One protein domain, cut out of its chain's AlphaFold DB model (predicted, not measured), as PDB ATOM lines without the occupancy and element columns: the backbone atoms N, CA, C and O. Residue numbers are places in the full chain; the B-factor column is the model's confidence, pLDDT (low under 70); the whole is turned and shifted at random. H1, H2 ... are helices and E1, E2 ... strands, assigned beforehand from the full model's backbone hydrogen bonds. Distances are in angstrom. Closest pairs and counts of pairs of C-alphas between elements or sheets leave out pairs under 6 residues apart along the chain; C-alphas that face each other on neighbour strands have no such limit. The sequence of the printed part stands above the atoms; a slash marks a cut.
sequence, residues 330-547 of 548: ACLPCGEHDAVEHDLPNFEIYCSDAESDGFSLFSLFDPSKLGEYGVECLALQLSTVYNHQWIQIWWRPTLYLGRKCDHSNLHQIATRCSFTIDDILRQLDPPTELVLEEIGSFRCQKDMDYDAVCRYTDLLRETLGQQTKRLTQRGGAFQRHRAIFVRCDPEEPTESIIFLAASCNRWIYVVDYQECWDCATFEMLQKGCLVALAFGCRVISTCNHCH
ATOM      1  N   ALA A 330     196.555 162.791 109.298       74.62
ATOM      2  CA  ALA A 330     197.446 162.810 108.155       74.62
ATOM      3  C   ALA A 330     196.870 163.783 107.124       74.62
ATOM      4  O   ALA A 330     195.687 163.707 106.773       74.62
ATOM      5  N   CYS A 331     197.696 164.707 106.640       72.56
ATOM      6  CA  CYS A 331     197.363 165.428 105.419       72.56
ATOM      7  C   CYS A 331     197.514 164.452 104.256       72.56
ATOM      8  O   CYS A 331     198.531 163.756 104.168       72.56
ATOM      9  N   LEU A 332     196.520 164.413 103.372       66.19
ATOM     10  CA  LEU A 332     196.755 163.839 102.058       66.19
ATOM     11  C   LEU A 332     197.817 164.698 101.361       66.19
ATOM     12  O   LEU A 332     197.804 165.921 101.542       66.19
ATOM     13  N   PRO A 333     198.769 164.097 100.628       57.44
ATOM     14  CA  PRO A 333     199.644 164.888  99.782       57.44
ATOM     15  C   PRO A 333     198.759 165.747  98.871       57.44
ATOM     16  O   PRO A 333     197.888 165.220  98.187       57.44
ATOM     17  N   CYS A 334     198.958 167.068  98.886       45.53
ATOM     18  CA  CYS A 334     198.518 167.896  97.770       45.53
ATOM     19  C   CYS A 334     199.386 167.442  96.599       45.53
ATOM     20  O   CYS A 334     200.548 167.845  96.538       45.53
ATOM     21  N   GLY A 335     198.907 166.519  95.768       45.25
ATOM     22  CA  GLY A 335     199.668 166.120  94.597       45.25
ATOM     23  C   GLY A 335     199.918 167.357  93.740       45.25
ATOM     24  O   GLY A 335     198.999 168.114  93.433       45.25
ATOM     25  N   GLU A 336     201.173 167.600  93.373       41.09
ATOM     26  CA  GLU A 336     201.431 168.180  92.060       41.09
ATOM     27  C   GLU A 336     201.058 167.055  91.091       41.09
ATOM     28  O   GLU A 336     201.798 166.086  90.940       41.09
ATOM     29  N   HIS A 337     199.817 167.089  90.614       44.59
ATOM     30  CA  HIS A 337     199.252 166.022  89.804       44.59
ATOM     31  C   HIS A 337     199.721 166.219  88.360       44.59
ATOM     32  O   HIS A 337     199.268 167.131  87.667       44.59
ATOM     33  N   ASP A 338     200.669 165.388  87.924       37.00
ATOM     34  CA  ASP A 338     200.850 165.120  86.501       37.00
ATOM     35  C   ASP A 338     199.591 164.374  86.047       37.00
ATOM     36  O   ASP A 338     199.339 163.262  86.516       37.00
ATOM     37  N   ALA A 339     198.781 165.006  85.194       39.72
ATOM     38  CA  ALA A 339     197.569 164.408  84.648       39.72
ATOM     39  C   ALA A 339     197.915 163.046  84.031       39.72
ATOM     40  O   ALA A 339     198.639 162.968  83.036       39.72
ATOM     41  N   VAL A 340     197.430 161.964  84.639       43.88
ATOM     42  CA  VAL A 340     197.484 160.652  84.004       43.88
ATOM     43  C   VAL A 340     196.458 160.704  82.876       43.88
ATOM     44  O   VAL A 340     195.258 160.697  83.132       43.88
ATOM     45  N   GLU A 341     196.928 160.827  81.633       40.25
ATOM     46  CA  GLU A 341     196.079 160.709  80.446       40.25
ATOM     47  C   GLU A 341     195.417 159.322  80.463       40.25
ATOM     48  O   GLU A 341     196.053 158.293  80.231       40.25
ATOM     49  N   HIS A 342     194.131 159.286  80.802       45.62
ATOM     50  CA  HIS A 342     193.290 158.124  80.568       45.62
ATOM     51  C   HIS A 342     192.772 158.216  79.126       45.62
ATOM     52  O   HIS A 342     191.904 159.025  78.826       45.62
ATOM     53  N   ASP A 343     193.314 157.385  78.229       40.75
ATOM     54  CA  ASP A 343     192.980 157.322  76.789       40.75
ATOM     55  C   ASP A 343     191.546 156.811  76.472       40.75
ATOM     56  O   ASP A 343     191.250 156.448  75.332       40.75
ATOM     57  N   LEU A 344     190.647 156.703  77.458       47.25
ATOM     58  CA  LEU A 344     189.327 156.073  77.311       47.25
ATOM     59  C   LEU A 344     188.207 156.975  77.843       47.25
ATOM     60  O   LEU A 344     188.432 157.689  78.820       47.25
ATOM     61  N   PRO A 345     186.993 156.902  77.259       51.53
ATOM     62  CA  PRO A 345     185.847 157.626  77.783       51.53
ATOM     63  C   PRO A 345     185.542 157.229  79.224       51.53
ATOM     64  O   PRO A 345     185.621 156.051  79.579       51.53
ATOM     65  N   ASN A 346     185.159 158.217  80.039       69.25
ATOM     66  CA  ASN A 346     184.832 158.023  81.455       69.25
ATOM     67  C   ASN A 346     183.747 156.943  81.623       69.25
ATOM     68  O   ASN A 346     183.814 156.119  82.542       69.25
ATOM     69  N   PHE A 347     182.768 156.900  80.709       79.56
ATOM     70  CA  PHE A 347     181.768 155.835  80.628       79.56
ATOM     71  C   PHE A 347     181.067 155.783  79.257       79.56
ATOM     72  O   PHE A 347     181.118 156.723  78.461       79.56
ATOM     73  N   GLU A 348     180.384 154.673  78.979       87.19
ATOM     74  CA  GLU A 348     179.614 154.459  77.754       87.19
ATOM     75  C   GLU A 348     178.136 154.212  78.085       87.19
ATOM     76  O   GLU A 348     177.789 153.574  79.087       87.19
ATOM     77  N   ILE A 349     177.253 154.698  77.214       87.94
ATOM     78  CA  ILE A 349     175.810 154.481  77.278       87.94
ATOM     79  C   ILE A 349     175.403 153.656  76.060       87.94
ATOM     80  O   ILE A 349     175.439 154.127  74.921       87.94
ATOM     81  N   TYR A 350     174.983 152.424  76.316       85.81
ATOM     82  CA  TYR A 350     174.471 151.509  75.306       85.81
ATOM     83  C   TYR A 350     172.953 151.627  75.244       85.81
ATOM     84  O   TYR A 350     172.271 151.479  76.263       85.81
ATOM     85  N   CYS A 351     172.430 151.878  74.045       85.00
ATOM     86  CA  CYS A 351     170.996 151.923  73.771       85.00
ATOM     87  C   CYS A 351     170.624 150.752  72.857       85.00
ATOM     88  O   CYS A 351     171.230 150.594  71.797       85.00
ATOM     89  N   SER A 352     169.620 149.962  73.237       77.62
ATOM     90  CA  SER A 352     169.179 148.808  72.443       77.62
ATOM     91  C   SER A 352     167.660 148.623  72.467       77.62
ATOM     92  O   SER A 352     167.007 148.885  73.482       77.62
ATOM     93  N   ASP A 353     167.116 148.169  71.338       73.00
ATOM     94  CA  ASP A 353     165.756 147.649  71.154       73.00
ATOM     95  C   ASP A 353     165.728 146.119  70.973       73.00
ATOM     96  O   ASP A 353     164.653 145.534  70.824       73.00
ATOM     97  N   ALA A 354     166.890 145.459  70.983       66.06
ATOM     98  CA  ALA A 354     167.009 144.055  70.634       66.06
ATOM     99  C   ALA A 354     166.845 143.133  71.854       66.06
ATOM    100  O   ALA A 354     167.466 143.300  72.910       66.06
ATOM    101  N   GLU A 355     166.042 142.080  71.684       59.19
ATOM    102  CA  GLU A 355     165.902 140.989  72.662       59.19
ATOM    103  C   GLU A 355     167.225 140.230  72.864       59.19
ATOM    104  O   GLU A 355     167.541 139.814  73.983       59.19
ATOM    105  N   SER A 356     168.038 140.129  71.804       55.38
ATOM    106  CA  SER A 356     169.351 139.466  71.784       55.38
ATOM    107  C   SER A 356     170.377 140.083  72.725       55.38
ATOM    108  O   SER A 356     171.266 139.394  73.225       55.38
ATOM    109  N   ASP A 357     170.249 141.378  72.994       61.78
ATOM    110  CA  ASP A 357     171.273 142.101  73.734       61.78
ATOM    111  C   ASP A 357     171.161 141.831  75.245       61.78
ATOM    112  O   ASP A 357     172.071 142.134  76.012       61.78
ATOM    113  N   GLY A 358     170.085 141.155  75.678       53.19
ATOM    114  CA  GLY A 358     169.836 140.805  77.080       53.19
ATOM    115  C   GLY A 358     169.340 141.988  77.913       53.19
ATOM    116  O   GLY A 358     169.229 141.875  79.133       53.19
ATOM    117  N   PHE A 359     169.045 143.112  77.249       59.00
ATOM    118  CA  PHE A 359     168.648 144.397  77.841       59.00
ATOM    119  C   PHE A 359     167.161 144.702  77.681       59.00
ATOM    120  O   PHE A 359     166.665 145.668  78.254       59.00
ATOM    121  N   SER A 360     166.448 143.860  76.936       52.16
ATOM    122  CA  SER A 360     164.998 143.863  76.816       52.16
ATOM    123  C   SER A 360     164.379 143.618  78.190       52.16
ATOM    124  O   SER A 360     164.236 142.483  78.636       52.16
ATOM    125  N   LEU A 361     164.148 144.732  78.890       52.22
ATOM    126  CA  LEU A 361     163.835 144.871  80.305       52.22
ATOM    127  C   LEU A 361     163.033 143.688  80.848       52.22
ATOM    128  O   LEU A 361     162.022 143.308  80.262       52.22
ATOM    129  N   PHE A 362     163.359 143.252  82.065       49.97
ATOM    130  CA  PHE A 362     162.492 142.420  82.913       49.97
ATOM    131  C   PHE A 362     161.043 142.967  83.079       49.97
ATOM    132  O   PHE A 362     160.248 142.377  83.806       49.97
ATOM    133  N   SER A 363     160.694 144.086  82.430       47.03
ATOM    134  CA  SER A 363     159.371 144.695  82.312       47.03
ATOM    135  C   SER A 363     158.906 145.075  80.884       47.03
ATOM    136  O   SER A 363     157.700 145.190  80.711       47.03
ATOM    137  N   LEU A 364     159.768 145.249  79.864       49.16
ATOM    138  CA  LEU A 364     159.342 145.703  78.512       49.16
ATOM    139  C   LEU A 364     158.646 144.599  77.721       49.16
ATOM    140  O   LEU A 364     157.707 144.867  76.980       49.16
ATOM    141  N   PHE A 365     159.105 143.362  77.903       48.38
ATOM    142  CA  PHE A 365     158.567 142.176  77.236       48.38
ATOM    143  C   PHE A 365     157.847 141.245  78.207       48.38
ATOM    144  O   PHE A 365     157.463 140.140  77.831       48.38
ATOM    145  N   ASP A 366     157.627 141.687  79.453       53.16
ATOM    146  CA  ASP A 366     156.603 141.072  80.287       53.16
ATOM    147  C   ASP A 366     155.264 141.282  79.563       53.16
ATOM    148  O   ASP A 366     154.813 142.427  79.435       53.16
ATOM    149  N   PRO A 367     154.599 140.215  79.080       53.12
ATOM    150  CA  PRO A 367     153.372 140.368  78.316       53.12
ATOM    151  C   PRO A 367     152.270 141.086  79.100       53.12
ATOM    152  O   PRO A 367     151.358 141.654  78.502       53.12
ATOM    153  N   SER A 368     152.358 141.082  80.437       54.22
ATOM    154  CA  SER A 368     151.433 141.793  81.318       54.22
ATOM    155  C   SER A 368     151.642 143.314  81.349       54.22
ATOM    156  O   SER A 368     150.723 144.027  81.743       54.22
ATOM    157  N   LYS A 369     152.799 143.807  80.884       56.03
ATOM    158  CA  LYS A 369     153.197 145.226  80.881       56.03
ATOM    159  C   LYS A 369     153.447 145.812  79.491       56.03
ATOM    160  O   LYS A 369     153.717 147.001  79.381       56.03
ATOM    161  N   LEU A 370     153.267 145.032  78.420       57.12
ATOM    162  CA  LEU A 370     153.356 145.498  77.023       57.12
ATOM    163  C   LEU A 370     152.465 146.719  76.708       57.12
ATOM    164  O   LEU A 370     152.717 147.423  75.739       57.12
ATOM    165  N   GLY A 371     151.412 146.971  77.496       58.53
ATOM    166  CA  GLY A 371     150.570 148.167  77.364       58.53
ATOM    167  C   GLY A 371     151.107 149.422  78.069       58.53
ATOM    168  O   GLY A 371     150.576 150.504  77.835       58.53
ATOM    169  N   GLU A 372     152.113 149.290  78.939       64.50
ATOM    170  CA  GLU A 372     152.691 150.382  79.741       64.50
ATOM    171  C   GLU A 372     153.865 151.075  79.037       64.50
ATOM    172  O   GLU A 372     154.182 152.224  79.349       64.50
ATOM    173  N   TYR A 373     154.487 150.403  78.066       65.94
ATOM    174  CA  TYR A 373     155.632 150.909  77.318       65.94
ATOM    175  C   TYR A 373     155.279 151.038  75.831       65.94
ATOM    176  O   TYR A 373     154.681 150.144  75.236       65.94
ATOM    177  N   GLY A 374     155.627 152.171  75.215       63.06
ATOM    178  CA  GLY A 374     155.416 152.374  73.780       63.06
ATOM    179  C   GLY A 374     156.269 151.419  72.938       63.06
ATOM    180  O   GLY A 374     157.348 151.021  73.368       63.06
ATOM    181  N   VAL A 375     155.817 151.121  71.713       58.75
ATOM    182  CA  VAL A 375     156.416 150.164  70.747       58.75
ATOM    183  C   VAL A 375     157.896 150.453  70.401       58.75
ATOM    184  O   VAL A 375     158.547 149.646  69.753       58.75
ATOM    185  N   GLU A 376     158.446 151.593  70.825       70.31
ATOM    186  CA  GLU A 376     159.751 152.122  70.397       70.31
ATOM    187  C   GLU A 376     160.611 152.624  71.573       70.31
ATOM    188  O   GLU A 376     161.461 153.506  71.412       70.31
ATOM    189  N   CYS A 377     160.360 152.103  72.778       78.44
ATOM    190  CA  CYS A 377     161.214 152.362  73.934       78.44
ATOM    191  C   CYS A 377     162.538 151.596  73.804       78.44
ATOM    192  O   CYS A 377     162.535 150.404  73.509       78.44
ATOM    193  N   LEU A 378     163.653 152.265  74.087       81.06
ATOM    194  CA  LEU A 378     164.982 151.664  74.156       81.06
ATOM    195  C   LEU A 378     165.374 151.436  75.610       81.06
ATOM    196  O   LEU A 378     165.127 152.281  76.477       81.06
ATOM    197  N   ALA A 379     166.030 150.314  75.867       81.06
ATOM    198  CA  ALA A 379     166.658 150.054  77.150       81.06
ATOM    199  C   ALA A 379     168.050 150.692  77.199       81.06
ATOM    200  O   ALA A 379     168.797 150.647  76.218       81.06
ATOM    201  N   LEU A 380     168.395 151.258  78.358       85.00
ATOM    202  CA  LEU A 380     169.734 151.764  78.634       85.00
ATOM    203  C   LEU A 380     170.560 150.783  79.462       85.00
ATOM    204  O   LEU A 380     170.108 150.248  80.477       85.00
ATOM    205  N   GLN A 381     171.819 150.646  79.068       85.69
ATOM    206  CA  GLN A 381     172.882 150.069  79.872       85.69
ATOM    207  C   GLN A 381     174.005 151.098  80.006       85.69
ATOM    208  O   GLN A 381     174.404 151.730  79.029       85.69
ATOM    209  N   LEU A 382     174.542 151.230  81.215       88.12
ATOM    210  CA  LEU A 382     175.747 152.010  81.475       88.12
ATOM    211  C   LEU A 382     176.934 151.055  81.594       88.12
ATOM    212  O   LEU A 382     176.829 150.014  82.253       88.12
ATOM    213  N   SER A 383     178.054 151.403  80.972       85.94
ATOM    214  CA  SER A 383     179.314 150.682  81.118       85.94
ATOM    215  C   SER A 383     180.455 151.639  81.449       85.94
ATOM    216  O   SER A 383     180.417 152.821  81.125       85.94
ATOM    217  N   THR A 384     181.501 151.118  82.070       85.88
ATOM    218  CA  THR A 384     182.799 151.787  82.148       85.88
ATOM    219  C   THR A 384     183.898 150.735  82.255       85.88
ATOM    220  O   THR A 384     183.635 149.572  82.592       85.88
ATOM    221  N   VAL A 385     185.128 151.133  81.942       77.00
ATOM    222  CA  VAL A 385     186.305 150.275  82.022       77.00
ATOM    223  C   VAL A 385     187.313 150.905  82.969       77.00
ATOM    224  O   VAL A 385     187.782 152.015  82.744       77.00
ATOM    225  N   TYR A 386     187.705 150.159  83.998       74.19
ATOM    226  CA  TYR A 386     188.742 150.579  84.933       74.19
ATOM    227  C   TYR A 386     189.742 149.457  85.173       74.19
ATOM    228  O   TYR A 386     189.345 148.336  85.474       74.19
ATOM    229  N   ASN A 387     191.045 149.735  85.051       69.31
ATOM    230  CA  ASN A 387     192.110 148.735  85.229       69.31
ATOM    231  C   ASN A 387     191.847 147.421  84.458       69.31
ATOM    232  O   ASN A 387     192.022 146.325  84.989       69.31
ATOM    233  N   HIS A 388     191.398 147.534  83.202       66.44
ATOM    234  CA  HIS A 388     190.993 146.414  82.335       66.44
ATOM    235  C   HIS A 388     189.791 145.589  82.834       66.44
ATOM    236  O   HIS A 388     189.491 144.534  82.272       66.44
ATOM    237  N   GLN A 389     189.081 146.055  83.860       69.25
ATOM    238  CA  GLN A 389     187.836 145.466  84.336       69.25
ATOM    239  C   GLN A 389     186.643 146.211  83.747       69.25
ATOM    240  O   GLN A 389     186.585 147.436  83.772       69.25
ATOM    241  N   TRP A 390     185.682 145.448  83.236       73.94
ATOM    242  CA  TRP A 390     184.439 145.969  82.683       73.94
ATOM    243  C   TRP A 390     183.375 146.004  83.773       73.94
ATOM    244  O   TRP A 390     183.055 144.969  84.362       73.94
ATOM    245  N   ILE A 391     182.817 147.183  84.023       81.06
ATOM    246  CA  ILE A 391     181.722 147.384  84.969       81.06
ATOM    247  C   ILE A 391     180.495 147.767  84.160       81.06
ATOM    248  O   ILE A 391     180.538 148.698  83.362       81.06
ATOM    249  N   GLN A 392     179.405 147.031  84.349       81.12
ATOM    250  CA  GLN A 392     178.174 147.201  83.587       81.12
ATOM    251  C   GLN A 392     176.963 147.198  84.511       81.12
ATOM    252  O   GLN A 392     176.904 146.434  85.479       81.12
ATOM    253  N   ILE A 393     175.986 148.044  84.196       82.31
ATOM    254  CA  ILE A 393     174.735 148.122  84.936       82.31
ATOM    255  C   ILE A 393     173.544 148.458  84.036       82.31
ATOM    256  O   ILE A 393     173.629 149.267  83.119       82.31
ATOM    257  N   TRP A 394     172.408 147.847  84.368       79.56
ATOM    258  CA  TRP A 394     171.109 148.025  83.707       79.56
ATOM    259  C   TRP A 394     170.077 148.710  84.595       79.56
ATOM    260  O   TRP A 394     169.020 149.125  84.139       79.56
ATOM    261  N   TRP A 395     170.366 148.804  85.889       81.25
ATOM    262  CA  TRP A 395     169.497 149.421  86.874       81.25
ATOM    263  C   TRP A 395     169.837 150.884  87.059       81.25
ATOM    264  O   TRP A 395     171.008 151.230  87.205       81.25
ATOM    265  N   ARG A 396     168.809 151.725  87.135       87.38
ATOM    266  CA  ARG A 396     168.955 153.157  87.363       87.38
ATOM    267  C   ARG A 396     169.636 153.414  88.709       87.38
ATOM    268  O   ARG A 396     169.033 153.100  89.745       87.38
ATOM    269  N   PRO A 397     170.853 153.996  88.735       91.44
ATOM    270  CA  PRO A 397     171.456 154.449  89.979       91.44
ATOM    271  C   PRO A 397     170.544 155.459  90.683       91.44
ATOM    272  O   PRO A 397     169.761 156.157  90.047       91.44
ATOM    273  N   THR A 398     170.624 155.536  92.009       92.12
ATOM    274  CA  THR A 398     169.878 156.531  92.792       92.12
ATOM    275  C   THR A 398     170.862 157.356  93.599       92.12
ATOM    276  O   THR A 398     171.527 156.827  94.494       92.12
ATOM    277  N   LEU A 399     170.962 158.639  93.258       93.06
ATOM    278  CA  LEU A 399     171.910 159.577  93.839       93.06
ATOM    279  C   LEU A 399     171.183 160.662  94.626       93.06
ATOM    280  O   LEU A 399     170.305 161.362  94.121       93.06
ATOM    281  N   TYR A 400     171.627 160.860  95.857       93.06
ATOM    282  CA  TYR A 400     171.287 162.010  96.681       93.06
ATOM    283  C   TYR A 400     172.516 162.896  96.846       93.06
ATOM    284  O   TYR A 400     173.642 162.434  96.734       93.06
ATOM    285  N   LEU A 401     172.292 164.174  97.100       92.94
ATOM    286  CA  LEU A 401     173.277 165.234  97.186       92.94
ATOM    287  C   LEU A 401     173.214 165.811  98.590       92.94
ATOM    288  O   LEU A 401     172.133 166.081  99.129       92.94
ATOM    289  N   GLY A 402     174.404 165.993  99.127       91.88
ATOM    290  CA  GLY A 402     174.694 166.576 100.407       91.88
ATOM    291  C   GLY A 402     174.216 168.002 100.542       91.88
ATOM    292  O   GLY A 402     173.845 168.678  99.579       91.88
ATOM    293  N   ARG A 403     174.214 168.476 101.783       91.88
ATOM    294  CA  ARG A 403     173.832 169.848 102.102       91.88
ATOM    295  C   ARG A 403     174.851 170.470 103.025       91.88
ATOM    296  O   ARG A 403     175.362 169.831 103.940       91.88
ATOM    297  N   LYS A 404     175.056 171.769 102.831       94.44
ATOM    298  CA  LYS A 404     175.867 172.587 103.723       94.44
ATOM    299  C   LYS A 404     175.441 172.407 105.183       94.44
ATOM    300  O   LYS A 404     174.259 172.535 105.504       94.44
ATOM    301  N   CYS A 405     176.418 172.212 106.066       94.56
ATOM    302  CA  CYS A 405     176.215 172.169 107.512       94.56
ATOM    303  C   CYS A 405     177.031 173.246 108.248       94.56
ATOM    304  O   CYS A 405     178.029 173.753 107.735       94.56
ATOM    305  N   ASP A 406     176.659 173.540 109.496       95.12
ATOM    306  CA  ASP A 406     177.286 174.602 110.306       95.12
ATOM    307  C   ASP A 406     178.683 174.239 110.848       95.12
ATOM    308  O   ASP A 406     179.435 175.106 111.291       95.12
ATOM    309  N   HIS A 407     179.058 172.959 110.796       93.06
ATOM    310  CA  HIS A 407     180.335 172.427 111.287       93.06
ATOM    311  C   HIS A 407     181.525 172.722 110.358       93.06
ATOM    312  O   HIS A 407     182.224 171.805 109.925       93.06
ATOM    313  N   SER A 408     181.771 173.995 110.051       90.12
ATOM    314  CA  SER A 408     182.798 174.424 109.089       90.12
ATOM    315  C   SER A 408     184.215 173.956 109.413       90.12
ATOM    316  O   SER A 408     185.014 173.702 108.517       90.12
ATOM    317  N   ASN A 409     184.519 173.761 110.694       89.69
ATOM    318  CA  ASN A 409     185.789 173.219 111.171       89.69
ATOM    319  C   ASN A 409     185.994 171.724 110.860       89.69
ATOM    320  O   ASN A 409     187.097 171.224 111.060       89.69
ATOM    321  N   LEU A 410     184.948 171.013 110.431       88.38
ATOM    322  CA  LEU A 410     184.970 169.587 110.092       88.38
ATOM    323  C   LEU A 410     184.725 169.327 108.596       88.38
ATOM    324  O   LEU A 410     184.707 168.169 108.176       88.38
ATOM    325  N   HIS A 411     184.519 170.374 107.795       91.88
ATOM    326  CA  HIS A 411     184.381 170.262 106.340       91.88
ATOM    327  C   HIS A 411     185.670 169.705 105.729       91.88
ATOM    328  O   HIS A 411     186.764 170.076 106.151       91.88
ATOM    329  N   GLN A 412     185.547 168.811 104.743       89.00
ATOM    330  CA  GLN A 412     186.681 168.176 104.044       89.00
ATOM    331  C   GLN A 412     187.647 167.367 104.940       89.00
ATOM    332  O   GLN A 412     188.733 166.985 104.488       89.00
ATOM    333  N   ILE A 413     187.271 167.078 106.193       89.81
ATOM    334  CA  ILE A 413     188.034 166.225 107.112       89.81
ATOM    335  C   ILE A 413     187.342 164.864 107.214       89.81
ATOM    336  O   ILE A 413     186.254 164.741 107.782       89.81
ATOM    337  N   ALA A 414     188.003 163.820 106.713       89.19
ATOM    338  CA  ALA A 414     187.535 162.449 106.847       89.19
ATOM    339  C   ALA A 414     187.683 161.993 108.308       89.19
ATOM    340  O   ALA A 414     188.781 161.681 108.777       89.19
ATOM    341  N   THR A 415     186.569 162.000 109.046       90.00
ATOM    342  CA  THR A 415     186.484 161.677 110.489       90.00
ATOM    343  C   THR A 415     186.008 160.250 110.778       90.00
ATOM    344  O   THR A 415     185.845 159.861 111.938       90.00
ATOM    345  N   ARG A 416     185.764 159.458 109.730       90.88
ATOM    346  CA  ARG A 416     185.263 158.081 109.817       90.88
ATOM    347  C   ARG A 416     186.045 157.167 108.887       90.88
ATOM    348  O   ARG A 416     186.692 157.646 107.959       90.88
ATOM    349  N   CYS A 417     185.968 155.860 109.121       89.50
ATOM    350  CA  CYS A 417     186.571 154.876 108.226       89.50
ATOM    351  C   CYS A 417     186.013 155.023 106.802       89.50
ATOM    352  O   CYS A 417     184.800 155.130 106.616       89.50
ATOM    353  N   SER A 418     186.898 154.969 105.811       91.00
ATOM    354  CA  SER A 418     186.559 155.128 104.396       91.00
ATOM    355  C   SER A 418     187.488 154.326 103.501       91.00
ATOM    356  O   SER A 418     188.666 154.183 103.826       91.00
ATOM    357  N   PHE A 419     186.974 153.917 102.351       90.25
ATOM    358  CA  PHE A 419     187.716 153.269 101.271       90.25
ATOM    359  C   PHE A 419     188.123 154.297 100.207       90.25
ATOM    360  O   PHE A 419     187.518 155.369 100.138       90.25
ATOM    361  N   THR A 420     189.151 154.013  99.411       87.25
ATOM    362  CA  THR A 420     189.333 154.654  98.093       87.25
ATOM    363  C   THR A 420     188.526 153.912  97.025       87.25
ATOM    364  O   THR A 420     187.989 152.830  97.285       87.25
ATOM    365  N   ILE A 421     188.435 154.476  95.818       85.88
ATOM    366  CA  ILE A 421     187.836 153.794  94.664       85.88
ATOM    367  C   ILE A 421     188.587 152.483  94.369       85.88
ATOM    368  O   ILE A 421     187.976 151.415  94.288       85.88
ATOM    369  N   ASP A 422     189.917 152.537  94.318       84.38
ATOM    370  CA  ASP A 422     190.779 151.377  94.064       84.38
ATOM    371  C   ASP A 422     190.645 150.270  95.137       84.38
ATOM    372  O   ASP A 422     190.580 149.087  94.795       84.38
ATOM    373  N   ASP A 423     190.490 150.620  96.424       86.94
ATOM    374  CA  ASP A 423     190.258 149.640  97.506       86.94
ATOM    375  C   ASP A 423     189.007 148.776  97.259       86.94
ATOM    376  O   ASP A 423     188.955 147.599  97.639       86.94
ATOM    377  N   ILE A 424     187.974 149.371  96.658       88.94
ATOM    378  CA  ILE A 424     186.710 148.700  96.346       88.94
ATOM    379  C   ILE A 424     186.863 147.885  95.066       88.94
ATOM    380  O   ILE A 424     186.502 146.709  95.048       88.94
ATOM    381  N   LEU A 425     187.425 148.476  94.011       84.62
ATOM    382  CA  LEU A 425     187.530 147.827  92.703       84.62
ATOM    383  C   LEU A 425     188.439 146.593  92.732       84.62
ATOM    384  O   LEU A 425     188.125 145.589  92.101       84.62
ATOM    385  N   ARG A 426     189.475 146.566  93.580       84.06
ATOM    386  CA  ARG A 426     190.298 145.359  93.812       84.06
ATOM    387  C   ARG A 426     189.533 144.163  94.387       84.06
ATOM    388  O   ARG A 426     190.046 143.044  94.366       84.06
ATOM    389  N   GLN A 427     188.338 144.376  94.935       86.50
ATOM    390  CA  GLN A 427     187.476 143.301  95.430       86.50
ATOM    391  C   GLN A 427     186.566 142.731  94.332       86.50
ATOM    392  O   GLN A 427     185.896 141.733  94.589       86.50
ATOM    393  N   LEU A 428     186.530 143.336  93.140       85.19
ATOM    394  CA  LEU A 428     185.775 142.832  91.998       85.19
ATOM    395  C   LEU A 428     186.521 141.655  91.358       85.19
ATOM    396  O   LEU A 428     187.660 141.792  90.907       85.19
ATOM    397  N   ASP A 429     185.874 140.492  91.322       82.88
ATOM    398  CA  ASP A 429     186.423 139.326  90.630       82.88
ATOM    399  C   ASP A 429     186.205 139.479  89.106       82.88
ATOM    400  O   ASP A 429     185.109 139.861  88.687       82.88
ATOM    401  N   PRO A 430     187.207 139.191  88.251       78.12
ATOM    402  CA  PRO A 430     187.041 139.263  86.801       78.12
ATOM    403  C   PRO A 430     186.102 138.153  86.288       78.12
ATOM    404  O   PRO A 430     186.034 137.076  86.890       78.12
ATOM    405  N   PRO A 431     185.399 138.369  85.158       74.44
ATOM    406  CA  PRO A 431     184.645 137.299  84.513       74.44
ATOM    407  C   PRO A 431     185.595 136.199  84.021       74.44
ATOM    408  O   PRO A 431     186.710 136.472  83.576       74.44
ATOM    409  N   THR A 432     185.157 134.943  84.078       80.88
ATOM    410  CA  THR A 432     185.926 133.816  83.527       80.88
ATOM    411  C   THR A 432     185.850 133.789  82.000       80.88
ATOM    412  O   THR A 432     184.793 134.089  81.449       80.88
ATOM    413  N   GLU A 433     186.909 133.339  81.316       81.31
ATOM    414  CA  GLU A 433     186.952 133.235  79.842       81.31
ATOM    415  C   GLU A 433     185.765 132.450  79.259       81.31
ATOM    416  O   GLU A 433     185.139 132.912  78.314       81.31
ATOM    417  N   LEU A 434     185.378 131.332  79.886       81.31
ATOM    418  CA  LEU A 434     184.222 130.523  79.471       81.31
ATOM    419  C   LEU A 434     182.913 131.325  79.430       81.31
ATOM    420  O   LEU A 434     182.113 131.173  78.515       81.31
ATOM    421  N   VAL A 435     182.712 132.203  80.412       78.12
ATOM    422  CA  VAL A 435     181.525 133.065  80.490       78.12
ATOM    423  C   VAL A 435     181.576 134.144  79.410       78.12
ATOM    424  O   VAL A 435     180.553 134.453  78.808       78.12
ATOM    425  N   LEU A 436     182.759 134.697  79.126       76.56
ATOM    426  CA  LEU A 436     182.934 135.663  78.038       76.56
ATOM    427  C   LEU A 436     182.660 135.029  76.667       76.56
ATOM    428  O   LEU A 436     182.006 135.649  75.831       76.56
ATOM    429  N   GLU A 437     183.114 133.793  76.445       79.31
ATOM    430  CA  GLU A 437     182.824 133.020  75.233       79.31
ATOM    431  C   GLU A 437     181.325 132.730  75.091       79.31
ATOM    432  O   GLU A 437     180.761 132.897  74.008       79.31
ATOM    433  N   GLU A 438     180.662 132.342  76.181       77.75
ATOM    434  CA  GLU A 438     179.229 132.048  76.187       77.75
ATOM    435  C   GLU A 438     178.390 133.311  75.924       77.75
ATOM    436  O   GLU A 438     177.529 133.302  75.042       77.75
ATOM    437  N   ILE A 439     178.708 134.435  76.580       72.94
ATOM    438  CA  ILE A 439     178.104 135.750  76.299       72.94
ATOM    439  C   ILE A 439     178.334 136.152  74.835       72.94
ATOM    440  O   ILE A 439     177.402 136.582  74.153       72.94
ATOM    441  N   GLY A 440     179.560 135.988  74.327       70.75
ATOM    442  CA  GLY A 440     179.894 136.268  72.932       70.75
ATOM    443  C   GLY A 440     179.085 135.413  71.957       70.75
ATOM    444  O   GLY A 440     178.619 135.916  70.934       70.75
ATOM    445  N   SER A 441     178.842 134.144  72.294       76.38
ATOM    446  CA  SER A 441     178.013 133.248  71.491       76.38
ATOM    447  C   SER A 441     176.551 133.694  71.438       76.38
ATOM    448  O   SER A 441     175.943 133.567  70.376       76.38
ATOM    449  N   PHE A 442     175.981 134.188  72.541       69.19
ATOM    450  CA  PHE A 442     174.611 134.716  72.566       69.19
ATOM    451  C   PHE A 442     174.482 136.004  71.747       69.19
ATOM    452  O   PHE A 442     173.591 136.097  70.911       69.19
ATOM    453  N   ARG A 443     175.432 136.941  71.872       66.31
ATOM    454  CA  ARG A 443     175.459 138.186  71.072       66.31
ATOM    455  C   ARG A 443     175.559 137.948  69.562       66.31
ATOM    456  O   ARG A 443     175.116 138.769  68.770       66.31
ATOM    457  N   CYS A 444     176.147 136.827  69.145       65.50
ATOM    458  CA  CYS A 444     176.231 136.458  67.732       65.50
ATOM    459  C   CYS A 444     174.933 135.836  67.176       65.50
ATOM    460  O   CYS A 444     174.837 135.629  65.962       65.50
ATOM    461  N   GLN A 445     173.952 135.496  68.022       68.81
ATOM    462  CA  GLN A 445     172.675 134.930  67.581       68.81
ATOM    463  C   GLN A 445     171.728 136.046  67.134       68.81
ATOM    464  O   GLN A 445     171.360 136.913  67.914       68.81
ATOM    465  N   LYS A 446     171.312 136.001  65.863       59.16
ATOM    466  CA  LYS A 446     170.403 137.005  65.283       59.16
ATOM    467  C   LYS A 446     168.953 136.878  65.752       59.16
ATOM    468  O   LYS A 446     168.275 137.888  65.829       59.16
ATOM    469  N   ASP A 447     168.511 135.658  66.055       65.38
ATOM    470  CA  ASP A 447     167.142 135.354  66.472       65.38
ATOM    471  C   ASP A 447     167.207 134.427  67.695       65.38
ATOM    472  O   ASP A 447     167.423 133.218  67.553       65.38
ATOM    473  N   MET A 448     167.081 134.986  68.900       67.06
ATOM    474  CA  MET A 448     166.977 134.194  70.129       67.06
ATOM    475  C   MET A 448     165.508 133.882  70.410       67.06
ATOM    476  O   MET A 448     164.657 134.762  70.327       67.06
ATOM    477  N   ASP A 449     165.195 132.632  70.754       71.00
ATOM    478  CA  ASP A 449     163.876 132.307  71.296       71.00
ATOM    479  C   ASP A 449     163.750 132.761  72.763       71.00
ATOM    480  O   ASP A 449     164.742 133.039  73.441       71.00
ATOM    481  N   TYR A 450     162.516 132.830  73.272       69.06
ATOM    482  CA  TYR A 450     162.234 133.285  74.638       69.06
ATOM    483  C   TYR A 450     163.002 132.490  75.712       69.06
ATOM    484  O   TYR A 450     163.482 133.060  76.694       69.06
ATOM    485  N   ASP A 451     163.168 131.180  75.518       73.38
ATOM    486  CA  ASP A 451     163.904 130.325  76.452       73.38
ATOM    487  C   ASP A 451     165.414 130.627  76.427       73.38
ATOM    488  O   ASP A 451     166.072 130.590  77.468       73.38
ATOM    489  N   ALA A 452     165.984 130.926  75.257       69.88
ATOM    490  CA  ALA A 452     167.368 131.364  75.103       69.88
ATOM    491  C   ALA A 452     167.601 132.740  75.729       69.88
ATOM    492  O   ALA A 452     168.606 132.900  76.422       69.88
ATOM    493  N   VAL A 453     166.658 133.677  75.574       65.81
ATOM    494  CA  VAL A 453     166.679 134.973  76.271       65.81
ATOM    495  C   VAL A 453     166.711 134.749  77.779       65.81
ATOM    496  O   VAL A 453     167.636 135.221  78.433       65.81
ATOM    497  N   CYS A 454     165.799 133.939  78.329       69.88
ATOM    498  CA  CYS A 454     165.784 133.640  79.764       69.88
ATOM    499  C   CYS A 454     167.117 133.054  80.257       69.88
ATOM    500  O   CYS A 454     167.652 133.509  81.266       69.88
ATOM    501  N   ARG A 455     167.692 132.083  79.527       75.38
ATOM    502  CA  ARG A 455     168.993 131.483  79.878       75.38
ATOM    503  C   ARG A 455     170.134 132.494  79.840       75.38
ATOM    504  O   ARG A 455     170.948 132.515  80.758       75.38
ATOM    505  N   TYR A 456     170.203 133.317  78.797       71.44
ATOM    506  CA  TYR A 456     171.226 134.353  78.672       71.44
ATOM    507  C   TYR A 456     171.107 135.383  79.801       71.44
ATOM    508  O   TYR A 456     172.095 135.764  80.427       71.44
ATOM    509  N   THR A 457     169.882 135.777  80.130       68.81
ATOM    510  CA  THR A 457     169.592 136.687  81.231       68.81
ATOM    511  C   THR A 457     169.997 136.115  82.593       68.81
ATOM    512  O   THR A 457     170.595 136.826  83.407       68.81
ATOM    513  N   ASP A 458     169.705 134.840  82.854       74.88
ATOM    514  CA  ASP A 458     170.138 134.171  84.081       74.88
ATOM    515  C   ASP A 458     171.668 134.059  84.142       74.88
ATOM    516  O   ASP A 458     172.249 134.369  85.182       74.88
ATOM    517  N   LEU A 459     172.331 133.750  83.021       77.19
ATOM    518  CA  LEU A 459     173.794 133.738  82.917       77.19
ATOM    519  C   LEU A 459     174.407 135.106  83.255       77.19
ATOM    520  O   LEU A 459     175.355 135.178  84.041       77.19
ATOM    521  N   LEU A 460     173.866 136.202  82.710       72.56
ATOM    522  CA  LEU A 460     174.326 137.559  83.029       72.56
ATOM    523  C   LEU A 460     174.148 137.864  84.521       72.56
ATOM    524  O   LEU A 460     175.082 138.334  85.174       72.56
ATOM    525  N   ARG A 461     172.976 137.546  85.090       73.06
ATOM    526  CA  ARG A 461     172.688 137.756  86.517       73.06
ATOM    527  C   ARG A 461     173.628 136.953  87.414       73.06
ATOM    528  O   ARG A 461     174.132 137.487  88.403       73.06
ATOM    529  N   GLU A 462     173.867 135.688  87.086       77.81
ATOM    530  CA  GLU A 462     174.790 134.827  87.822       77.81
ATOM    531  C   GLU A 462     176.223 135.343  87.736       77.81
ATOM    532  O   GLU A 462     176.901 135.417  88.760       77.81
ATOM    533  N   THR A 463     176.660 135.767  86.551       78.25
ATOM    534  CA  THR A 463     177.995 136.335  86.328       78.25
ATOM    535  C   THR A 463     178.209 137.575  87.186       78.25
ATOM    536  O   THR A 463     179.170 137.634  87.950       78.25
ATOM    537  N   LEU A 464     177.279 138.529  87.158       77.44
ATOM    538  CA  LEU A 464     177.342 139.725  88.004       77.44
ATOM    539  C   LEU A 464     177.348 139.370  89.490       77.44
ATOM    540  O   LEU A 464     178.114 139.937  90.270       77.44
ATOM    541  N   GLY A 465     176.506 138.415  89.892       79.62
ATOM    542  CA  GLY A 465     176.446 137.926  91.265       79.62
ATOM    543  C   GLY A 465     177.754 137.269  91.714       79.62
ATOM    544  O   GLY A 465     178.126 137.389  92.880       79.62
ATOM    545  N   GLN A 466     178.474 136.607  90.805       83.31
ATOM    546  CA  GLN A 466     179.801 136.049  91.062       83.31
ATOM    547  C   GLN A 466     180.865 137.147  91.165       83.31
ATOM    548  O   GLN A 466     181.610 137.156  92.144       83.31
ATOM    549  N   GLN A 467     180.896 138.094  90.224       83.00
ATOM    550  CA  GLN A 467     181.861 139.202  90.212       83.00
ATOM    551  C   GLN A 467     181.743 140.074  91.469       83.00
ATOM    552  O   GLN A 467     182.738 140.406  92.114       83.00
ATOM    553  N   THR A 468     180.510 140.389  91.875       86.81
ATOM    554  CA  THR A 468     180.208 141.237  93.042       86.81
ATOM    555  C   THR A 468     180.150 140.468  94.367       86.81
ATOM    556  O   THR A 468     179.878 141.037  95.432       86.81
ATOM    557  N   LYS A 469     180.430 139.160  94.353       87.38
ATOM    558  CA  LYS A 469     180.279 138.287  95.522       87.38
ATOM    559  C   LYS A 469     181.155 138.726  96.691       87.38
ATOM    560  O   LYS A 469     180.680 138.783  97.822       87.38
ATOM    561  N   ARG A 470     182.426 139.055  96.441       87.81
ATOM    562  CA  ARG A 470     183.353 139.500  97.498       87.81
ATOM    563  C   ARG A 470     182.944 140.839  98.099       87.81
ATOM    564  O   ARG A 470     183.041 141.001  99.312       87.81
ATOM    565  N   LEU A 471     182.414 141.749  97.279       88.75
ATOM    566  CA  LEU A 471     181.924 143.055  97.725       88.75
ATOM    567  C   LEU A 471     180.774 142.920  98.724       88.75
ATOM    568  O   LEU A 471     180.708 143.670  99.692       88.75
ATOM    569  N   THR A 472     179.873 141.963  98.498       88.31
ATOM    570  CA  THR A 472     178.639 141.801  99.285       88.31
ATOM    571  C   THR A 472     178.775 140.829 100.463       88.31
ATOM    572  O   THR A 472     177.930 140.823 101.368       88.31
ATOM    573  N   GLN A 473     179.845 140.028 100.497       89.31
ATOM    574  CA  GLN A 473     180.171 139.106 101.586       89.31
ATOM    575  C   GLN A 473     180.607 139.815 102.879       89.31
ATOM    576  O   GLN A 473     180.858 141.018 102.931       89.31
ATOM    577  N   ARG A 474     180.700 139.044 103.972       83.94
ATOM    578  CA  ARG A 474     181.179 139.546 105.265       83.94
ATOM    579  C   ARG A 474     182.607 140.081 105.124       83.94
ATOM    580  O   ARG A 474     183.501 139.327 104.760       83.94
ATOM    581  N   GLY A 475     182.808 141.347 105.484       80.62
ATOM    582  CA  GLY A 475     184.088 142.044 105.343       80.62
ATOM    583  C   GLY A 475     184.246 142.818 104.031       80.62
ATOM    584  O   GLY A 475     185.113 143.683 103.976       80.62
ATOM    585  N   GLY A 476     183.391 142.580 103.031       87.31
ATOM    586  CA  GLY A 476     183.396 143.318 101.768       87.31
ATOM    587  C   GLY A 476     182.932 144.770 101.913       87.31
ATOM    588  O   GLY A 476     182.244 145.134 102.878       87.31
ATOM    589  N   ALA A 477     183.308 145.605 100.940       89.00
ATOM    590  CA  ALA A 477     182.968 147.030 100.919       89.00
ATOM    591  C   ALA A 477     181.448 147.285 100.894       89.00
ATOM    592  O   ALA A 477     180.957 148.151 101.610       89.00
ATOM    593  N   PHE A 478     180.681 146.487 100.150       91.25
ATOM    594  CA  PHE A 478     179.222 146.600 100.038       91.25
ATOM    595  C   PHE A 478     178.483 145.515 100.818       91.25
ATOM    596  O   PHE A 478     177.413 145.055 100.403       91.25
ATOM    597  N   GLN A 479     179.031 145.106 101.964       89.56
ATOM    598  CA  GLN A 479     178.381 144.158 102.860       89.56
ATOM    599  C   GLN A 479     176.944 144.599 103.198       89.56
ATOM    600  O   GLN A 479     176.653 145.776 103.409       89.56
ATOM    601  N   ARG A 480     176.033 143.623 103.289       84.31
ATOM    602  CA  ARG A 480     174.633 143.831 103.693       84.31
ATOM    603  C   ARG A 480     174.508 144.668 104.975       84.31
ATOM    604  O   ARG A 480     175.232 144.426 105.939       84.31
ATOM    605  N   HIS A 481     173.589 145.638 104.956       86.19
ATOM    606  CA  HIS A 481     173.288 146.582 106.044       86.19
ATOM    607  C   HIS A 481     174.447 147.485 106.505       86.19
ATOM    608  O   HIS A 481     174.322 148.163 107.526       86.19
ATOM    609  N   ARG A 482     175.576 147.513 105.787       89.38
ATOM    610  CA  ARG A 482     176.735 148.340 106.128       89.38
ATOM    611  C   ARG A 482     176.789 149.570 105.232       89.38
ATOM    612  O   ARG A 482     176.858 149.437 104.014       89.38
ATOM    613  N   ALA A 483     176.800 150.748 105.846       92.81
ATOM    614  CA  ALA A 483     177.122 151.984 105.155       92.81
ATOM    615  C   ALA A 483     178.644 152.171 105.062       92.81
ATOM    616  O   ALA A 483     179.377 151.798 105.986       92.81
ATOM    617  N   ILE A 484     179.115 152.769 103.969       94.19
ATOM    618  CA  ILE A 484     180.526 153.110 103.758       94.19
ATOM    619  C   ILE A 484     180.703 154.541 103.255       94.19
ATOM    620  O   ILE A 484     179.827 155.084 102.585       94.19
ATOM    621  N   PHE A 485     181.871 155.115 103.542       94.75
ATOM    622  CA  PHE A 485     182.392 156.278 102.830       94.75
ATOM    623  C   PHE A 485     183.426 155.827 101.803       94.75
ATOM    624  O   PHE A 485     184.291 155.000 102.108       94.75
ATOM    625  N   VAL A 486     183.350 156.413 100.619       93.38
ATOM    626  CA  VAL A 486     184.314 156.291  99.533       93.38
ATOM    627  C   VAL A 486     184.901 157.674  99.319       93.38
ATOM    628  O   VAL A 486     184.171 158.641  99.104       93.38
ATOM    629  N   ARG A 487     186.217 157.785  99.453       90.44
ATOM    630  CA  ARG A 487     186.950 158.995  99.094       90.44
ATOM    631  C   ARG A 487     187.161 158.951  97.591       90.44
ATOM    632  O   ARG A 487     187.652 157.937  97.101       90.44
ATOM    633  N   CYS A 488     186.751 160.014  96.918       86.44
ATOM    634  CA  CYS A 488     186.860 160.147  95.475       86.44
ATOM    635  C   CYS A 488     187.790 161.317  95.181       86.44
ATOM    636  O   CYS A 488     187.501 162.454  95.585       86.44
ATOM    637  N   ASP A 489     188.890 161.030  94.499       77.75
ATOM    638  CA  ASP A 489     189.738 162.079  93.949       77.75
ATOM    639  C   ASP A 489     189.151 162.580  92.614       77.75
ATOM    640  O   ASP A 489     188.466 161.822  91.927       77.75
ATOM    641  N   PRO A 490     189.360 163.857  92.232       67.50
ATOM    642  CA  PRO A 490     188.737 164.436  91.034       67.50
ATOM    643  C   PRO A 490     189.115 163.737  89.723       67.50
ATOM    644  O   PRO A 490     188.382 163.844  88.748       67.50
ATOM    645  N   GLU A 491     190.265 163.064  89.707       67.75
ATOM    646  CA  GLU A 491     190.820 162.351  88.551       67.75
ATOM    647  C   GLU A 491     190.410 160.867  88.527       67.75
ATOM    648  O   GLU A 491     190.662 160.173  87.548       67.75
ATOM    649  N   GLU A 492     189.787 160.353  89.596       72.25
ATOM    650  CA  GLU A 492     189.355 158.958  89.649       72.25
ATOM    651  C   GLU A 492     187.978 158.764  88.979       72.25
ATOM    652  O   GLU A 492     187.071 159.588  89.154       72.25
ATOM    653  N   PRO A 493     187.758 157.632  88.279       72.94
ATOM    654  CA  PRO A 493     186.533 157.377  87.524       72.94
ATOM    655  C   PRO A 493     185.387 157.009  88.464       72.94
ATOM    656  O   PRO A 493     185.117 155.843  88.770       72.94
ATOM    657  N   THR A 494     184.705 158.035  88.955       85.44
ATOM    658  CA  THR A 494     183.687 157.910  89.998       85.44
ATOM    659  C   THR A 494     182.457 157.130  89.518       85.44
ATOM    660  O   THR A 494     181.812 156.425  90.301       85.44
ATOM    661  N   GLU A 495     182.182 157.164  88.216       87.44
ATOM    662  CA  GLU A 495     181.150 156.392  87.526       87.44
ATOM    663  C   GLU A 495     181.299 154.890  87.783       87.44
ATOM    664  O   GLU A 495     180.301 154.207  88.018       87.44
ATOM    665  N   SER A 496     182.536 154.386  87.870       87.38
ATOM    666  CA  SER A 496     182.821 152.979  88.189       87.38
ATOM    667  C   SER A 496     182.210 152.559  89.521       87.38
ATOM    668  O   SER A 496     181.577 151.505  89.619       87.38
ATOM    669  N   ILE A 497     182.340 153.396  90.555       90.06
ATOM    670  CA  ILE A 497     181.755 153.112  91.869       90.06
ATOM    671  C   ILE A 497     180.249 153.329  91.872       90.06
ATOM    672  O   ILE A 497     179.545 152.549  92.509       90.06
ATOM    673  N   ILE A 498     179.735 154.340  91.166       92.12
ATOM    674  CA  ILE A 498     178.287 154.566  91.059       92.12
ATOM    675  C   ILE A 498     177.614 153.337  90.435       92.12
ATOM    676  O   ILE A 498     176.651 152.809  90.999       92.12
ATOM    677  N   PHE A 499     178.151 152.837  89.321       90.19
ATOM    678  CA  PHE A 499     177.605 151.680  88.613       90.19
ATOM    679  C   PHE A 499     177.756 150.405  89.442       90.19
ATOM    680  O   PHE A 499     176.820 149.617  89.549       90.19
ATOM    681  N   LEU A 500     178.896 150.215  90.106       89.62
ATOM    682  CA  LEU A 500     179.112 149.043  90.949       89.62
ATOM    683  C   LEU A 500     178.246 149.045  92.222       89.62
ATOM    684  O   LEU A 500     177.733 148.006  92.639       89.62
ATOM    685  N   ALA A 501     178.049 150.203  92.852       90.94
ATOM    686  CA  ALA A 501     177.171 150.344  94.009       90.94
ATOM    687  C   ALA A 501     175.720 150.035  93.627       90.94
ATOM    688  O   ALA A 501     175.038 149.264  94.312       90.94
ATOM    689  N   ALA A 502     175.263 150.588  92.504       88.44
ATOM    690  CA  ALA A 502     173.922 150.350  92.009       88.44
ATOM    691  C   ALA A 502     173.724 148.878  91.586       88.44
ATOM    692  O   ALA A 502     172.691 148.305  91.920       88.44
ATOM    693  N   SER A 503     174.719 148.197  90.998       84.62
ATOM    694  CA  SER A 503     174.609 146.761  90.674       84.62
ATOM    695  C   SER A 503     174.484 145.882  91.927       84.62
ATOM    696  O   SER A 503     173.855 144.824  91.892       84.62
ATOM    697  N   CYS A 504     174.987 146.367  93.065       86.62
ATOM    698  CA  CYS A 504     174.837 145.758  94.388       86.62
ATOM    699  C   CYS A 504     173.581 146.223  95.156       86.62
ATOM    700  O   CYS A 504     173.482 145.987  96.364       86.62
ATOM    701  N   ASN A 505     172.632 146.894  94.491       86.38
ATOM    702  CA  ASN A 505     171.428 147.471  95.093       86.38
ATOM    703  C   ASN A 505     171.724 148.432  96.263       86.38
ATOM    704  O   ASN A 505     171.173 148.310  97.364       86.38
ATOM    705  N   ARG A 506     172.648 149.373  96.045       90.44
ATOM    706  CA  ARG A 506     173.003 150.417  97.012       90.44
ATOM    707  C   ARG A 506     172.665 151.796  96.461       90.44
ATOM    708  O   ARG A 506     173.080 152.152  95.365       90.44
ATOM    709  N   TRP A 507     171.955 152.588  97.259       92.62
ATOM    710  CA  TRP A 507     171.763 154.009  96.979       92.62
ATOM    711  C   TRP A 507     172.968 154.825  97.425       92.62
ATOM    712  O   TRP A 507     173.599 154.522  98.450       92.62
ATOM    713  N   ILE A 508     173.249 155.865  96.647       94.44
ATOM    714  CA  ILE A 508     174.437 156.693  96.766       94.44
ATOM    715  C   ILE A 508     174.069 158.054  97.366       94.44
ATOM    716  O   ILE A 508     173.057 158.662  97.022       94.44
ATOM    717  N   TYR A 509     174.910 158.539  98.272       95.31
ATOM    718  CA  TYR A 509     174.874 159.887  98.821       95.31
ATOM    719  C   TYR A 509     176.164 160.615  98.446       95.31
ATOM    720  O   TYR A 509     177.258 160.157  98.746       95.31
ATOM    721  N   VAL A 510     176.060 161.747  97.779       95.06
ATOM    722  CA  VAL A 510     177.193 162.569  97.365       95.06
ATOM    723  C   VAL A 510     177.416 163.616  98.440       95.06
ATOM    724  O   VAL A 510     176.577 164.487  98.617       95.06
ATOM    725  N   VAL A 511     178.519 163.528  99.173       93.75
ATOM    726  CA  VAL A 511     178.832 164.455 100.263       93.75
ATOM    727  C   VAL A 511     179.246 165.799  99.675       93.75
ATOM    728  O   VAL A 511     180.189 165.873  98.885       93.75
ATOM    729  N   ASP A 512     178.559 166.864 100.080       89.94
ATOM    730  CA  ASP A 512     178.927 168.223  99.687       89.94
ATOM    731  C   ASP A 512     180.224 168.648 100.399       89.94
ATOM    732  O   ASP A 512     180.467 168.295 101.554       89.94
ATOM    733  N   TYR A 513     181.076 169.436  99.741       88.62
ATOM    734  CA  TYR A 513     182.341 169.870 100.345       88.62
ATOM    735  C   TYR A 513     182.145 170.759 101.589       88.62
ATOM    736  O   TYR A 513     183.061 170.871 102.407       88.62
ATOM    737  N   GLN A 514     180.970 171.382 101.743       92.69
ATOM    738  CA  GLN A 514     180.536 172.137 102.922       92.69
ATOM    739  C   GLN A 514     179.674 171.298 103.880       92.69
ATOM    740  O   GLN A 514     178.951 171.846 104.719       92.69
ATOM    741  N   GLU A 515     179.723 169.975 103.776       94.62
ATOM    742  CA  GLU A 515     179.082 169.037 104.687       94.62
ATOM    743  C   GLU A 515     180.146 168.265 105.475       94.62
ATOM    744  O   GLU A 515     181.175 167.839 104.946       94.62
ATOM    745  N   CYS A 516     179.929 168.080 106.779       93.75
ATOM    746  CA  CYS A 516     180.786 167.215 107.579       93.75
ATOM    747  C   CYS A 516     180.286 165.767 107.523       93.75
ATOM    748  O   CYS A 516     179.090 165.494 107.425       93.75
ATOM    749  N   TRP A 517     181.207 164.815 107.662       93.88
ATOM    750  CA  TRP A 517     180.903 163.389 107.523       93.88
ATOM    751  C   TRP A 517     179.913 162.866 108.577       93.88
ATOM    752  O   TRP A 517     179.195 161.899 108.328       93.88
ATOM    753  N   ASP A 518     179.833 163.508 109.747       92.69
ATOM    754  CA  ASP A 518     178.837 163.182 110.772       92.69
ATOM    755  C   ASP A 518     177.413 163.572 110.331       92.69
ATOM    756  O   ASP A 518     176.490 162.774 110.499       92.69
ATOM    757  N   CYS A 519     177.240 164.751 109.720       94.50
ATOM    758  CA  CYS A 519     175.963 165.179 109.138       94.50
ATOM    759  C   CYS A 519     175.577 164.306 107.941       94.50
ATOM    760  O   CYS A 519     174.457 163.798 107.910       94.50
ATOM    761  N   ALA A 520     176.525 164.030 107.040       94.75
ATOM    762  CA  ALA A 520     176.298 163.136 105.909       94.75
ATOM    763  C   ALA A 520     175.830 161.746 106.371       94.75
ATOM    764  O   ALA A 520     174.868 161.207 105.842       94.75
ATOM    765  N   THR A 521     176.443 161.190 107.423       94.44
ATOM    766  CA  THR A 521     176.031 159.890 107.986       94.44
ATOM    767  C   THR A 521     174.574 159.902 108.466       94.44
ATOM    768  O   THR A 521     173.848 158.924 108.289       94.44
ATOM    769  N   PHE A 522     174.134 160.997 109.090       92.81
ATOM    770  CA  PHE A 522     172.755 161.138 109.549       92.81
ATOM    771  C   PHE A 522     171.770 161.226 108.378       92.81
ATOM    772  O   PHE A 522     170.755 160.530 108.382       92.81
ATOM    773  N   GLU A 523     172.084 162.016 107.352       92.69
ATOM    774  CA  GLU A 523     171.255 162.126 106.147       92.69
ATOM    775  C   GLU A 523     171.209 160.810 105.361       92.69
ATOM    776  O   GLU A 523     170.134 160.378 104.944       92.69
ATOM    777  N   MET A 524     172.335 160.101 105.246       92.44
ATOM    778  CA  MET A 524     172.382 158.758 104.662       92.44
ATOM    779  C   MET A 524     171.384 157.814 105.337       92.44
ATOM    780  O   MET A 524     170.635 157.131 104.644       92.44
ATOM    781  N   LEU A 525     171.318 157.804 106.675       90.88
ATOM    782  CA  LEU A 525     170.341 156.992 107.409       90.88
ATOM    783  C   LEU A 525     168.899 157.380 107.079       90.88
ATOM    784  O   LEU A 525     168.060 156.501 106.893       90.88
ATOM    785  N   GLN A 526     168.603 158.679 107.002       89.94
ATOM    786  CA  GLN A 526     167.255 159.153 106.681       89.94
ATOM    787  C   GLN A 526     166.827 158.786 105.259       89.94
ATOM    788  O   GLN A 526     165.660 158.471 105.023       89.94
ATOM    789  N   LYS A 527     167.764 158.849 104.311       87.75
ATOM    790  CA  LYS A 527     167.527 158.553 102.895       87.75
ATOM    791  C   LYS A 527     167.645 157.067 102.563       87.75
ATOM    792  O   LYS A 527     167.199 156.662 101.497       87.75
ATOM    793  N   GLY A 528     168.205 156.255 103.460       88.88
ATOM    794  CA  GLY A 528     168.514 154.849 103.193       88.88
ATOM    795  C   GLY A 528     169.720 154.662 102.266       88.88
ATOM    796  O   GLY A 528     169.820 153.641 101.590       88.88
ATOM    797  N   CYS A 529     170.632 155.632 102.204       91.50
ATOM    798  CA  CYS A 529     171.856 155.513 101.416       91.50
ATOM    799  C   CYS A 529     172.902 154.687 102.164       91.50
ATOM    800  O   CYS A 529     173.145 154.886 103.355       91.50
ATOM    801  N   LEU A 530     173.560 153.782 101.444       92.50
ATOM    802  CA  LEU A 530     174.572 152.881 102.000       92.50
ATOM    803  C   LEU A 530     175.981 153.195 101.493       92.50
ATOM    804  O   LEU A 530     176.958 152.718 102.058       92.50
ATOM    805  N   VAL A 531     176.106 154.012 100.453       94.88
ATOM    806  CA  VAL A 531     177.401 154.419  99.905       94.88
ATOM    807  C   VAL A 531     177.448 155.933  99.890       94.88
ATOM    808  O   VAL A 531     176.564 156.559  99.316       94.88
ATOM    809  N   ALA A 532     178.452 156.523 100.530       95.38
ATOM    810  CA  ALA A 532     178.725 157.947 100.436       95.38
ATOM    811  C   ALA A 532     179.964 158.214  99.587       95.38
ATOM    812  O   ALA A 532     181.014 157.648  99.871       95.38
ATOM    813  N   LEU A 533     179.852 159.093  98.595       95.06
ATOM    814  CA  LEU A 533     180.968 159.578  97.787       95.06
ATOM    815  C   LEU A 533     181.417 160.927  98.337       95.06
ATOM    816  O   LEU A 533     180.625 161.864  98.384       95.06
ATOM    817  N   ALA A 534     182.662 161.015  98.790       92.75
ATOM    818  CA  ALA A 534     183.219 162.212  99.401       92.75
ATOM    819  C   ALA A 534     184.339 162.787  98.533       92.75
ATOM    820  O   ALA A 534     185.451 162.257  98.504       92.75
ATOM    821  N   PHE A 535     184.036 163.902  97.870       87.94
ATOM    822  CA  PHE A 535     184.970 164.627  97.012       87.94
ATOM    823  C   PHE A 535     185.777 165.665  97.798       87.94
ATOM    824  O   PHE A 535     185.292 166.261  98.764       87.94
ATOM    825  N   GLY A 536     187.015 165.924  97.365       81.38
ATOM    826  CA  GLY A 536     187.816 167.046  97.870       81.38
ATOM    827  C   GLY A 536     188.220 166.927  99.345       81.38
ATOM    828  O   GLY A 536     188.352 167.939 100.041       81.38
ATOM    829  N   CYS A 537     188.399 165.700  99.838       84.69
ATOM    830  CA  CYS A 537     188.900 165.442 101.185       84.69
ATOM    831  C   CYS A 537     190.353 165.923 101.311       84.69
ATOM    832  O   CYS A 537     191.206 165.522 100.531       84.69
ATOM    833  N   ARG A 538     190.659 166.758 102.311       84.62
ATOM    834  CA  ARG A 538     192.012 167.328 102.498       84.62
ATOM    835  C   ARG A 538     192.803 166.650 103.605       84.62
ATOM    836  O   ARG A 538     194.027 166.551 103.554       84.62
ATOM    837  N   VAL A 539     192.095 166.218 104.641       85.50
ATOM    838  CA  VAL A 539     192.694 165.660 105.851       85.50
ATOM    839  C   VAL A 539     192.000 164.356 106.178       85.50
ATOM    840  O   VAL A 539     190.771 164.279 106.151       85.50
ATOM    841  N   ILE A 540     192.787 163.346 106.535       84.75
ATOM    842  CA  ILE A 540     192.268 162.055 106.964       84.75
ATOM    843  C   ILE A 540     192.682 161.807 108.400       84.75
ATOM    844  O   ILE A 540     193.862 161.821 108.748       84.75
ATOM    845  N   SER A 541     191.691 161.539 109.238       83.81
ATOM    846  CA  SER A 541     191.941 160.852 110.496       83.81
ATOM    847  C   SER A 541     191.976 159.351 110.236       83.81
ATOM    848  O   SER A 541     191.212 158.847 109.416       83.81
ATOM    849  N   THR A 542     192.854 158.624 110.920       79.19
ATOM    850  CA  THR A 542     192.963 157.166 110.768       79.19
ATOM    851  C   THR A 542     192.771 156.463 112.103       79.19
ATOM    852  O   THR A 542     193.019 157.029 113.168       79.19
ATOM    853  N   CYS A 543     192.348 155.204 112.051       79.00
ATOM    854  CA  CYS A 543     192.343 154.306 113.199       79.00
ATOM    855  C   CYS A 543     192.974 152.963 112.824       79.00
ATOM    856  O   CYS A 543     193.245 152.705 111.654       79.00
ATOM    857  N   ASN A 544     193.167 152.075 113.802       73.12
ATOM    858  CA  ASN A 544     193.737 150.746 113.549       73.12
ATOM    859  C   ASN A 544     192.932 149.921 112.527       73.12
ATOM    860  O   ASN A 544     193.525 149.083 111.868       73.12
ATOM    861  N   HIS A 545     191.626 150.179 112.369       68.94
ATOM    862  CA  HIS A 545     190.789 149.514 111.358       68.94
ATOM    863  C   HIS A 545     190.997 150.063 109.940       68.94
ATOM    864  O   HIS A 545     190.608 149.412 108.983       68.94
ATOM    865  N   CYS A 546     191.564 151.265 109.788       69.00
ATOM    866  CA  CYS A 546     191.926 151.819 108.480       69.00
ATOM    867  C   CYS A 546     193.301 151.338 108.000       69.00
ATOM    868  O   CYS A 546     193.615 151.498 106.829       69.00
ATOM    869  N   HIS A 547     194.127 150.816 108.912       58.88
ATOM    870  CA  HIS A 547     195.486 150.327 108.636       58.88
ATOM    871  C   HIS A 547     195.558 148.798 108.494       58.88
ATOM    872  O   HIS A 547     196.629 148.265 108.214       58.88
TER     873      HIS A 547
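Overview. This is residues 330 to 547 of the 548 residues of an uncharacterized protein of Sistotremastrum suecicum HHB10207 ss-3 (UniProt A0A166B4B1). Helix H5 sits in the middle between two sheets, parallel E4 E7 E8 E6 E5 and antiparallel E1 E2 E3, and H6 covers the other face of the parallel sheet. The helical hairpin H2 and H3 lies away from these layers, and residues 366 to 371 stick out. The printed part has 218 residues with six named helices and nine named strands, in the order E1 E2 E3 E4 E5 H1 H2 H3 H4 E6 H5 E7 H6 E8 E9; the class is mixed, with under half of the residues in named elements. It is compact, with a radius of gyration of the C-alphas of 19.8 A, and spans 61 by 37 by 34 A.

Along the chain. E1, residues 347 to 352, begins at C-alpha 347 (181.768, 155.835, 80.628). E2, residues 377 to 386, is 29.7 A long from first to last C-alpha. Then come E3, 389 to 393, E4, 399 to 401, E5, 418 to 420, H1, 421 to 425, H2, 433 to 443, and H3, 450 to 467, which is 25.7 A long. H4, 469 to 472, E6, 484 to 488, H5, 494 to 503, E7, 508 to 511, H6, 517 to 527, and E8, 531 to 535, follow. E9, 539 to 542, ends at C-alpha 542 (192.963, 157.166, 110.768).

Arrangement. H5 is on the meander E1 E2 E3, each strand the antiparallel neighbour of the one before, at a height of 8.0 A; the closest C-alphas of E3 and H5, Ile 393 and Phe 499, are 5.9 A apart. Within hydrogen-bond range are N 350 and O 381, 2.9 A, and N 384 and O 391, 2.9 A. H5 and H6 are on opposite faces of the parallel sheet, each at a height of 8.8 A. There N 400 and O 508, 2.9 A, N 509 and O 531, 2.8 A, N 486 and O 532, 2.7 A, and N 419 and O 485, 2.9 A, are within range. E7, H6, E8 form a strand-helix-strand unit, parallel neighbours joined through a helix, with a right-handed crossover. H1 only grazes this sheet, and its C-alpha 424 is 7.5 A from C-alpha 471 of H4, close but not clearly touching. H2 and H3 touch, Phe 442 and Tyr 456 being their closest C-alphas at 7.0 A. E9 pairs with no named strand. Every O i to N i+4 pair is within range in H1, H2, H3, H5 and H6; H4 is too short for one.

Size, cuts and confidence. The farthest C-alphas, Asn 409 and Asp 447, are 61.5 A apart. The printed part has no cut. The links E1 to E2, E4 to E5 and H4 to E6 are long. The mean pLDDT of the printed part is 78.4, with residues 332 to 346 and 354 to 375 among those under 70.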